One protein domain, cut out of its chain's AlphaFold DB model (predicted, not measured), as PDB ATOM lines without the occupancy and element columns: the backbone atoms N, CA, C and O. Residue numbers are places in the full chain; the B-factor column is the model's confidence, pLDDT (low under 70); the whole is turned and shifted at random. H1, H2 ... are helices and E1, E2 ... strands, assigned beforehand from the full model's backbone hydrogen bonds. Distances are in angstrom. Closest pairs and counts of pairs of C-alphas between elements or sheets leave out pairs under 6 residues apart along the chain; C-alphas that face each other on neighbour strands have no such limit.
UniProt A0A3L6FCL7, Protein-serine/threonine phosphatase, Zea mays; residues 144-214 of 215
ATOM      1  N   CYS A 144     197.199 200.394 217.198       59.34
ATOM      2  CA  CYS A 144     196.064 200.305 218.130       59.34
ATOM      3  C   CYS A 144     194.733 199.897 217.466       59.34
ATOM      4  O   CYS A 144     193.684 200.024 218.093       59.34
ATOM      5  N   GLN A 145     194.736 199.405 216.216       65.25
ATOM      6  CA  GLN A 145     193.497 198.962 215.547       65.25
ATOM      7  C   GLN A 145     192.859 197.777 216.268       65.25
ATOM      8  O   GLN A 145     191.655 197.773 216.497       65.25
ATOM      9  N   PHE A 146     193.656 196.782 216.664       68.44
ATOM     10  CA  PHE A 146     193.148 195.619 217.393       68.44
ATOM     11  C   PHE A 146     192.533 196.018 218.742       68.44
ATOM     12  O   PHE A 146     191.437 195.568 219.083       68.44
ATOM     13  N   ASP A 147     193.193 196.919 219.474       76.19
ATOM     14  CA  ASP A 147     192.671 197.460 220.731       76.19
ATOM     15  C   ASP A 147     191.385 198.266 220.517       76.19
ATOM     16  O   ASP A 147     190.446 198.143 221.308       76.19
ATOM     17  N   LEU A 148     191.295 199.020 219.419       80.06
ATOM     18  CA  LEU A 148     190.094 199.759 219.039       80.06
ATOM     19  C   LEU A 148     188.926 198.816 218.715       80.06
ATOM     20  O   LEU A 148     187.833 198.993 219.252       80.06
ATOM     21  N   TRP A 149     189.151 197.773 217.910       80.69
ATOM     22  CA  TRP A 149     188.138 196.761 217.582       80.69
ATOM     23  C   TRP A 149     187.653 196.009 218.822       80.69
ATOM     24  O   TRP A 149     186.453 195.778 218.996       80.69
ATOM     25  N   LYS A 150     188.575 195.675 219.729       81.00
ATOM     26  CA  LYS A 150     188.260 195.057 221.018       81.00
ATOM     27  C   LYS A 150     187.392 195.974 221.880       81.00
ATOM     28  O   LYS A 150     186.373 195.528 222.408       81.00
ATOM     29  N   GLN A 151     187.767 197.247 222.009       79.88
ATOM     30  CA  GLN A 151     186.984 198.235 222.755       79.88
ATOM     31  C   GLN A 151     185.597 198.428 222.140       79.88
ATOM     32  O   GLN A 151     184.603 198.413 222.865       79.88
ATOM     33  N   TYR A 152     185.516 198.528 220.814       81.94
ATOM     34  CA  TYR A 152     184.261 198.673 220.086       81.94
ATOM     35  C   TYR A 152     183.308 197.506 220.357       81.94
ATOM     36  O   TYR A 152     182.153 197.723 220.725       81.94
ATOM     37  N   TYR A 153     183.800 196.268 220.255       84.62
ATOM     38  CA  TYR A 153     182.998 195.078 220.530       84.62
ATOM     39  C   TYR A 153     182.487 195.053 221.976       84.62
ATOM     40  O   TYR A 153     181.295 194.850 222.208       84.62
ATOM     41  N   VAL A 154     183.352 195.333 222.956       83.06
ATOM     42  CA  VAL A 154     182.969 195.357 224.378       83.06
ATOM     43  C   VAL A 154     181.920 196.436 224.661       83.06
ATOM     44  O   VAL A 154     180.935 196.167 225.357       83.06
ATOM     45  N   VAL A 155     182.087 197.640 224.106       87.00
ATOM     46  CA  VAL A 155     181.127 198.744 224.260       87.00
ATOM     47  C   VAL A 155     179.788 198.395 223.609       87.00
ATOM     48  O   VAL A 155     178.746 198.543 224.251       87.00
ATOM     49  N   ALA A 156     179.800 197.864 222.385       85.69
ATOM     50  CA  ALA A 156     178.592 197.453 221.673       85.69
ATOM     51  C   ALA A 156     177.834 196.349 222.426       85.69
ATOM     52  O   ALA A 156     176.631 196.480 222.666       85.69
ATOM     53  N   CYS A 157     178.533 195.302 222.880       84.38
ATOM     54  CA  CYS A 157     177.941 194.252 223.705       84.38
ATOM     55  C   CYS A 157     177.329 194.836 224.980       84.38
ATOM     56  O   CYS A 157     176.172 194.559 225.286       84.38
ATOM     57  N   THR A 158     178.056 195.694 225.695       84.38
ATOM     58  CA  THR A 158     177.569 196.312 226.938       84.38
ATOM     59  C   THR A 158     176.321 197.165 226.701       84.38
ATOM     60  O   THR A 158     175.366 197.090 227.478       84.38
ATOM     61  N   ALA A 159     176.277 197.932 225.609       87.56
ATOM     62  CA  ALA A 159     175.115 198.732 225.236       87.56
ATOM     63  C   ALA A 159     173.892 197.853 224.920       87.56
ATOM     64  O   ALA A 159     172.793 198.110 225.422       87.56
ATOM     65  N   VAL A 160     174.078 196.782 224.140       85.75
ATOM     66  CA  VAL A 160     173.009 195.835 223.783       85.75
ATOM     67  C   VAL A 160     172.510 195.079 225.014       85.75
ATOM     68  O   VAL A 160     171.307 195.079 225.279       85.75
ATOM     69  N   PHE A 161     173.403 194.510 225.826       82.94
ATOM     70  CA  PHE A 161     173.033 193.834 227.073       82.94
ATOM     71  C   PHE A 161     172.357 194.790 228.059       82.94
ATOM     72  O   PHE A 161     171.380 194.420 228.709       82.94
ATOM     73  N   GLY A 162     172.811 196.041 228.141       82.62
ATOM     74  CA  GLY A 162     172.165 197.077 228.940       82.62
ATOM     75  C   GLY A 162     170.740 197.394 228.475       82.62
ATOM     76  O   GLY A 162     169.869 197.640 229.311       82.62
ATOM     77  N   LYS A 163     170.473 197.381 227.163       85.94
ATOM     78  CA  LYS A 163     169.121 197.549 226.597       85.94
ATOM     79  C   LYS A 163     168.247 196.320 226.861       85.94
ATOM     80  O   LYS A 163     167.109 196.474 227.300       85.94
ATOM     81  N   LEU A 164     168.792 195.115 226.686       83.19
ATOM     82  CA  LEU A 164     168.093 193.854 226.951       83.19
ATOM     83  C   LEU A 164     167.680 193.726 228.422       83.19
ATOM     84  O   LEU A 164     166.501 193.517 228.696       83.19
ATOM     85  N   ARG A 165     168.600 193.970 229.366       79.88
ATOM     86  CA  ARG A 165     168.324 193.892 230.814       79.88
ATOM     87  C   ARG A 165     167.250 194.871 231.290       79.88
ATOM     88  O   ARG A 165     166.575 194.600 232.276       79.88
ATOM     89  N   ARG A 166     167.115 196.028 230.633       82.50
ATOM     90  CA  ARG A 166     166.109 197.050 230.978       82.50
ATOM     91  C   ARG A 166     164.759 196.809 230.295       82.50
ATOM     92  O   ARG A 166     163.770 197.441 230.666       82.50
ATOM     93  N   SER A 167     164.696 195.921 229.303       81.31
ATOM     94  CA  SER A 167     163.468 195.632 228.569       81.31
ATOM     95  C   SER A 167     162.540 194.738 229.389       81.31
ATOM     96  O   SER A 167     162.754 193.538 229.498       81.31
ATOM     97  N   ARG A 168     161.442 195.305 229.905       74.88
ATOM     98  CA  ARG A 168     160.390 194.543 230.612       74.88
ATOM     99  C   ARG A 168     159.552 193.636 229.701       74.88
ATOM    100  O   ARG A 168     158.745 192.861 230.197       74.88
ATOM    101  N   ARG A 169     159.711 193.758 228.378       78.88
ATOM    102  CA  ARG A 169     159.006 192.940 227.374       78.88
ATOM    103  C   ARG A 169     159.736 191.637 227.051       78.88
ATOM    104  O   ARG A 169     159.139 190.760 226.443       78.88
ATOM    105  N   LEU A 170     161.018 191.543 227.402       74.44
ATOM    106  CA  LEU A 170     161.858 190.385 227.128       74.44
ATOM    107  C   LEU A 170     162.275 189.782 228.471       74.44
ATOM    108  O   LEU A 170     162.961 190.445 229.247       74.44
ATOM    109  N   ASP A 171     161.884 188.537 228.750       68.06
ATOM    110  CA  ASP A 171     162.354 187.819 229.942       68.06
ATOM    111  C   ASP A 171     163.814 187.365 229.750       68.06
ATOM    112  O   ASP A 171     164.129 186.226 229.400       68.06
ATOM    113  N   THR A 172     164.726 188.327 229.896       64.25
ATOM    114  CA  THR A 172     166.176 188.146 229.710       64.25
ATOM    115  C   THR A 172     166.916 187.923 231.024       64.25
ATOM    116  O   THR A 172     168.101 187.618 231.018       64.25
ATOM    117  N   VAL A 173     166.239 188.056 232.170       66.69
ATOM    118  CA  VAL A 173     166.876 187.953 233.496       66.69
ATOM    119  C   VAL A 173     167.283 186.510 233.809       66.69
ATOM    120  O   VAL A 173     168.237 186.292 234.554       66.69
ATOM    121  N   LYS A 174     166.587 185.526 233.223       70.06
ATOM    122  CA  LYS A 174     166.850 184.091 233.412       70.06
ATOM    123  C   LYS A 174     167.345 183.365 232.158       70.06
ATOM    124  O   LYS A 174     167.618 182.171 232.238       70.06
ATOM    125  N   SER A 175     167.468 184.052 231.023       77.94
ATOM    126  CA  SER A 175     167.995 183.468 229.784       77.94
ATOM    127  C   SER A 175     169.385 184.029 229.465       77.94
ATOM    128  O   SER A 175     169.644 185.220 229.608       77.94
ATOM    129  N   GLY A 176     170.304 183.147 229.069       79.00
ATOM    130  CA  GLY A 176     171.635 183.510 228.581       79.00
ATOM    131  C   GLY A 176     171.689 183.478 227.054       79.00
ATOM    132  O   GLY A 176     170.907 182.774 226.420       79.00
ATOM    133  N   CYS A 177     172.624 184.221 226.462       81.50
ATOM    134  CA  CYS A 177     172.867 184.209 225.021       81.50
ATOM    135  C   CYS A 177     174.371 184.163 224.748       81.50
ATOM    136  O   CYS A 177     175.137 184.904 225.367       81.50
ATOM    137  N   THR A 178     174.776 183.299 223.819       88.12
ATOM    138  CA  THR A 178     176.120 183.294 223.234       88.12
ATOM    139  C   THR A 178     176.119 184.129 221.960       88.12
ATOM    140  O   THR A 178     175.170 184.040 221.181       88.12
ATOM    141  N   ALA A 179     177.184 184.878 221.691       87.06
ATOM    142  CA  ALA A 179     177.307 185.677 220.477       87.06
ATOM    143  C   ALA A 179     178.643 185.410 219.783       87.06
ATOM    144  O   ALA A 179     179.694 185.474 220.408       87.06
ATOM    145  N   LEU A 180     178.603 185.152 218.478       90.62
ATOM    146  CA  LEU A 180     179.782 185.100 217.620       90.62
ATOM    147  C   LEU A 180     179.568 186.082 216.470       90.62
ATOM    148  O   LEU A 180     178.517 186.076 215.833       90.62
ATOM    149  N   SER A 181     180.538 186.959 216.242       87.81
ATOM    150  CA  SER A 181     180.467 188.022 215.241       87.81
ATOM    151  C   SER A 181     181.731 188.027 214.399       87.81
ATOM    152  O   SER A 181     182.835 187.901 214.925       87.81
ATOM    153  N   ILE A 182     181.554 188.169 213.089       89.31
ATOM    154  CA  ILE A 182     182.635 188.207 212.109       89.31
ATOM    155  C   ILE A 182     182.517 189.525 211.352       89.31
ATOM    156  O   ILE A 182     181.464 189.828 210.793       89.31
ATOM    157  N   PHE A 183     183.599 190.292 211.333       83.69
ATOM    158  CA  PHE A 183     183.734 191.506 210.543       83.69
ATOM    159  C   PHE A 183     184.840 191.304 209.510       83.69
ATOM    160  O   PHE A 183     185.910 190.800 209.846       83.69
ATOM    161  N   LYS A 184     184.583 191.671 208.251       86.38
ATOM    162  CA  LYS A 184     185.552 191.551 207.157       86.38
ATOM    163  C   LYS A 184     185.599 192.847 206.354       86.38
ATOM    164  O   LYS A 184     184.589 193.239 205.773       86.38
ATOM    165  N   GLN A 185     186.774 193.463 206.276       79.50
ATOM    166  CA  GLN A 185     187.034 194.684 205.516       79.50
ATOM    167  C   GLN A 185     188.368 194.543 204.777       79.50
ATOM    168  O   GLN A 185     189.429 194.510 205.393       79.50
ATOM    169  N   GLY A 186     188.318 194.436 203.447       85.06
ATOM    170  CA  GLY A 186     189.510 194.115 202.653       85.06
ATOM    171  C   GLY A 186     190.126 192.786 203.100       85.06
ATOM    172  O   GLY A 186     189.419 191.776 203.149       85.06
ATOM    173  N   ASP A 187     191.407 192.823 203.462       83.50
ATOM    174  CA  ASP A 187     192.170 191.676 203.976       83.50
ATOM    175  C   ASP A 187     192.077 191.524 205.504       83.50
ATOM    176  O   ASP A 187     192.520 190.522 206.064       83.50
ATOM    177  N   LEU A 188     191.475 192.498 206.198       77.69
ATOM    178  CA  LEU A 188     191.254 192.434 207.636       77.69
ATOM    179  C   LEU A 188     189.996 191.613 207.936       77.69
ATOM    180  O   LEU A 188     188.895 191.934 207.483       77.69
ATOM    181  N   MET A 189     190.156 190.582 208.762       84.62
ATOM    182  CA  MET A 189     189.060 189.809 209.337       84.62
ATOM    183  C   MET A 189     189.165 189.848 210.862       84.62
ATOM    184  O   MET A 189     190.194 189.486 211.429       84.62
ATOM    185  N   VAL A 190     188.094 190.274 211.531       84.75
ATOM    186  CA  VAL A 190     187.989 190.313 212.993       84.75
ATOM    187  C   VAL A 190     186.901 189.343 213.430       84.75
ATOM    188  O   VAL A 190     185.770 189.393 212.947       84.75
ATOM    189  N   ILE A 191     187.245 188.463 214.366       89.00
ATOM    190  CA  ILE A 191     186.325 187.502 214.970       89.00
ATOM    191  C   ILE A 191     186.180 187.863 216.444       89.00
ATOM    192  O   ILE A 191     187.166 187.932 217.174       89.00
ATOM    193  N   ALA A 192     184.942 188.042 216.890       89.06
ATOM    194  CA  ALA A 192     184.620 188.290 218.285       89.06
ATOM    195  C   ALA A 192     183.636 187.231 218.793       89.06
ATOM    196  O   ALA A 192     182.565 187.034 218.219       89.06
ATOM    197  N   ASN A 193     184.020 186.531 219.859       90.12
ATOM    198  CA  ASN A 193     183.264 185.423 220.430       90.12
ATOM    199  C   ASN A 193     182.969 185.682 221.911       90.12
ATOM    200  O   ASN A 193     183.871 185.976 222.692       90.12
ATOM    201  N   ALA A 194     181.709 185.523 222.290       85.12
ATOM    202  CA  ALA A 194     181.200 185.616 223.644       85.12
ATOM    203  C   ALA A 194     180.365 184.363 223.935       85.12
ATOM    204  O   ALA A 194     179.165 184.314 223.657       85.12
ATOM    205  N   GLY A 195     181.005 183.327 224.475       88.31
ATOM    206  CA  GLY A 195     180.365 182.054 224.799       88.31
ATOM    207  C   GLY A 195     181.181 180.860 224.324       88.31
ATOM    208  O   GLY A 195     182.403 180.925 224.228       88.31
ATOM    209  N   ASN A 196     180.499 179.753 224.045       91.88
ATOM    210  CA  ASN A 196     181.111 178.493 223.617       91.88
ATOM    211  C   ASN A 196     180.974 178.216 222.108       91.88
ATOM    212  O   ASN A 196     181.363 177.138 221.652       91.88
ATOM    213  N   SER A 197     180.444 179.172 221.339       92.69
ATOM    214  CA  SER A 197     180.426 179.129 219.874       92.69
ATOM    215  C   SER A 197     181.848 179.052 219.312       92.69
ATOM    216  O   SER A 197     182.807 179.471 219.961       92.69
ATOM    217  N   ARG A 198     182.003 178.500 218.104       90.06
ATOM    218  CA  ARG A 198     183.311 178.305 217.457       90.06
ATOM    219  C   ARG A 198     183.258 178.719 215.994       90.06
ATOM    220  O   ARG A 198     182.220 178.581 215.351       90.06
ATOM    221  N   VAL A 199     184.388 179.187 215.476       90.19
ATOM    222  CA  VAL A 199     184.607 179.450 214.052       90.19
ATOM    223  C   VAL A 199     185.876 178.732 213.615       90.19
ATOM    224  O   VAL A 199     186.827 178.628 214.386       90.19
ATOM    225  N   VAL A 200     185.866 178.205 212.393       88.75
ATOM    226  CA  VAL A 200     187.008 177.517 211.789       88.75
ATOM    227  C   VAL A 200     187.333 178.230 210.487       88.75
ATOM    228  O   VAL A 200     186.451 178.403 209.646       88.75
ATOM    229  N   LEU A 201     188.589 178.646 210.329       87.19
ATOM    230  CA  LEU A 201     189.078 179.246 209.094       87.19
ATOM    231  C   LEU A 201     189.770 178.162 208.261       87.19
ATOM    232  O   LEU A 201     190.791 177.599 208.665       87.19
ATOM    233  N   GLY A 202     189.193 177.851 207.101       83.19
ATOM    234  CA  GLY A 202     189.832 176.993 206.110       83.19
ATOM    235  C   GLY A 202     190.804 177.811 205.273       83.19
ATOM    236  O   GLY A 202     190.375 178.716 204.560       83.19
ATOM    237  N   THR A 203     192.094 177.495 205.346       80.38
ATOM    238  CA  THR A 203     193.098 178.048 204.435       80.38
ATOM    239  C   THR A 203     193.431 176.997 203.383       80.38
ATOM    240  O   THR A 203     193.653 175.828 203.704       80.38
ATOM    241  N   ALA A 204     193.405 177.394 202.112       78.56
ATOM    242  CA  ALA A 204     193.893 176.552 201.028       78.56
ATOM    243  C   ALA A 204     195.399 176.782 200.891       78.56
ATOM    244  O   ALA A 204     195.841 177.919 200.740       78.56
ATOM    245  N   SER A 205     196.176 175.708 200.968       72.69
ATOM    246  CA  SER A 205     197.563 175.719 200.510       72.69
ATOM    247  C   SER A 205     197.588 175.721 198.977       72.69
ATOM    248  O   SER A 205     196.663 175.214 198.341       72.69
ATOM    249  N   ASP A 206     198.655 176.249 198.375       76.31
ATOM    250  CA  ASP A 206     198.864 176.326 196.917       76.31
ATOM    251  C   ASP A 206     198.718 174.971 196.191       76.31
ATOM    252  O   ASP A 206     198.494 174.916 194.984       76.31
ATOM    253  N   ASN A 207     198.813 173.860 196.926       76.62
ATOM    254  CA  ASN A 207     198.605 172.495 196.437       76.62
ATOM    255  C   ASN A 207     197.126 172.040 196.431       76.62
ATOM    256  O   ASN A 207     196.847 170.875 196.150       76.62
ATOM    257  N   GLY A 208     196.181 172.928 196.754       60.91
ATOM    258  CA  GLY A 208     194.746 172.642 196.805       60.91
ATOM    259  C   GLY A 208     194.276 171.924 198.075       60.91
ATOM    260  O   GLY A 208     193.082 171.647 198.205       60.91
ATOM    261  N   ALA A 209     195.166 171.633 199.030       61.81
ATOM    262  CA  ALA A 209     194.782 171.063 200.315       61.81
ATOM    263  C   ALA A 209     194.210 172.156 201.231       61.81
ATOM    264  O   ALA A 209     194.885 173.137 201.548       61.81
ATOM    265  N   VAL A 210     192.962 171.978 201.675       58.62
ATOM    266  CA  VAL A 210     192.341 172.845 202.684       58.62
ATOM    267  C   VAL A 210     192.644 172.271 204.060       58.62
ATOM    268  O   VAL A 210     192.109 171.227 204.436       58.62
ATOM    269  N   THR A 211     193.501 172.944 204.821       61.41
ATOM    270  CA  THR A 211     193.767 172.578 206.215       61.41
ATOM    271  C   THR A 211     192.945 173.476 207.135       61.41
ATOM    272  O   THR A 211     193.007 174.700 206.992       61.41
ATOM    273  N   PRO A 212     192.161 172.923 208.078       53.53
ATOM    274  CA  PRO A 212     191.508 173.741 209.086       53.53
ATOM    275  C   PRO A 212     192.583 174.366 209.977       53.53
ATOM    276  O   PRO A 212     193.380 173.660 210.593       53.53
ATOM    277  N   SER A 213     192.600 175.694 210.046       60.22
ATOM    278  CA  SER A 213     193.399 176.412 211.036       60.22
ATOM    279  C   SER A 213     192.555 176.582 212.298       60.22
ATOM    280  O   SER A 213     191.462 177.154 212.269       60.22
ATOM    281  N   SER A 214     193.020 175.993 213.398       47.34
ATOM    282  CA  SER A 214     192.438 176.182 214.726       47.34
ATOM    283  C   SER A 214     193.185 177.302 215.444       47.34
ATOM    284  O   SER A 214     194.394 177.184 215.646       47.34
TER     285      SER A 214
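What this domain is: This is residues 144 to 214 of the 215 residues of the protein "Protein-serine/threonine phosphatase" of Zea mays (UniProt A0A3L6FCL7). A long helix, H1, has its first half over a two-stranded hairpin of E1 and E2, and a smaller hairpin of E3 and E4 lies off to one end, apart from the helix. The link of residues 167 to 178 folds back from the end of H1 to E1, and residues 166 to 171 and 184 to 189 stick out. The printed part has 71 residues with one named helix and four named strands in the order H1, E1, E2, E3, E4, a mixed class with two antiparallel sheets of two strands each. The whole is only just loose, close to extended, with a radius of gyration of the C-alphas of 16.7 A, and only just flat, spanning 56 by 28 by 15 A.

Where its parts are: H1, residues 145 to 166, begins at C-alpha 145 (193.497, 198.962, 215.547) and is 31.5 A long. E1, residues 179 to 185, is 20.0 A long, and E2, residues 188 to 194, is 20.1 A. E3 holds residues 201 to 204, and E4, residues 210 to 213, ends at C-alpha 213 (193.399, 176.412, 211.036).

How they stand to each other: In H1 every O i to N i+4 pair is within hydrogen-bond range. The closest C-alphas of H1 and E2, Tyr 153 and Ala 192, are 7.3 A apart. E1 and E2 are an antiparallel hairpin at 172 degrees, with N 181 and O 192 2.8 A apart. E3 and E4 are an antiparallel hairpin at 145 degrees, with N 213 and O 201 3.0 A apart. E2 and E3 are apart.

The domain as a whole: The two C-alphas farthest apart, Arg 168 and Asn 207, are 55.8 A apart. The printed part has no cut. The link from H1 to E1 is long, 12 residues. Residues 144 to 146, 171 to 173 and 208 to 214 have pLDDT under 70.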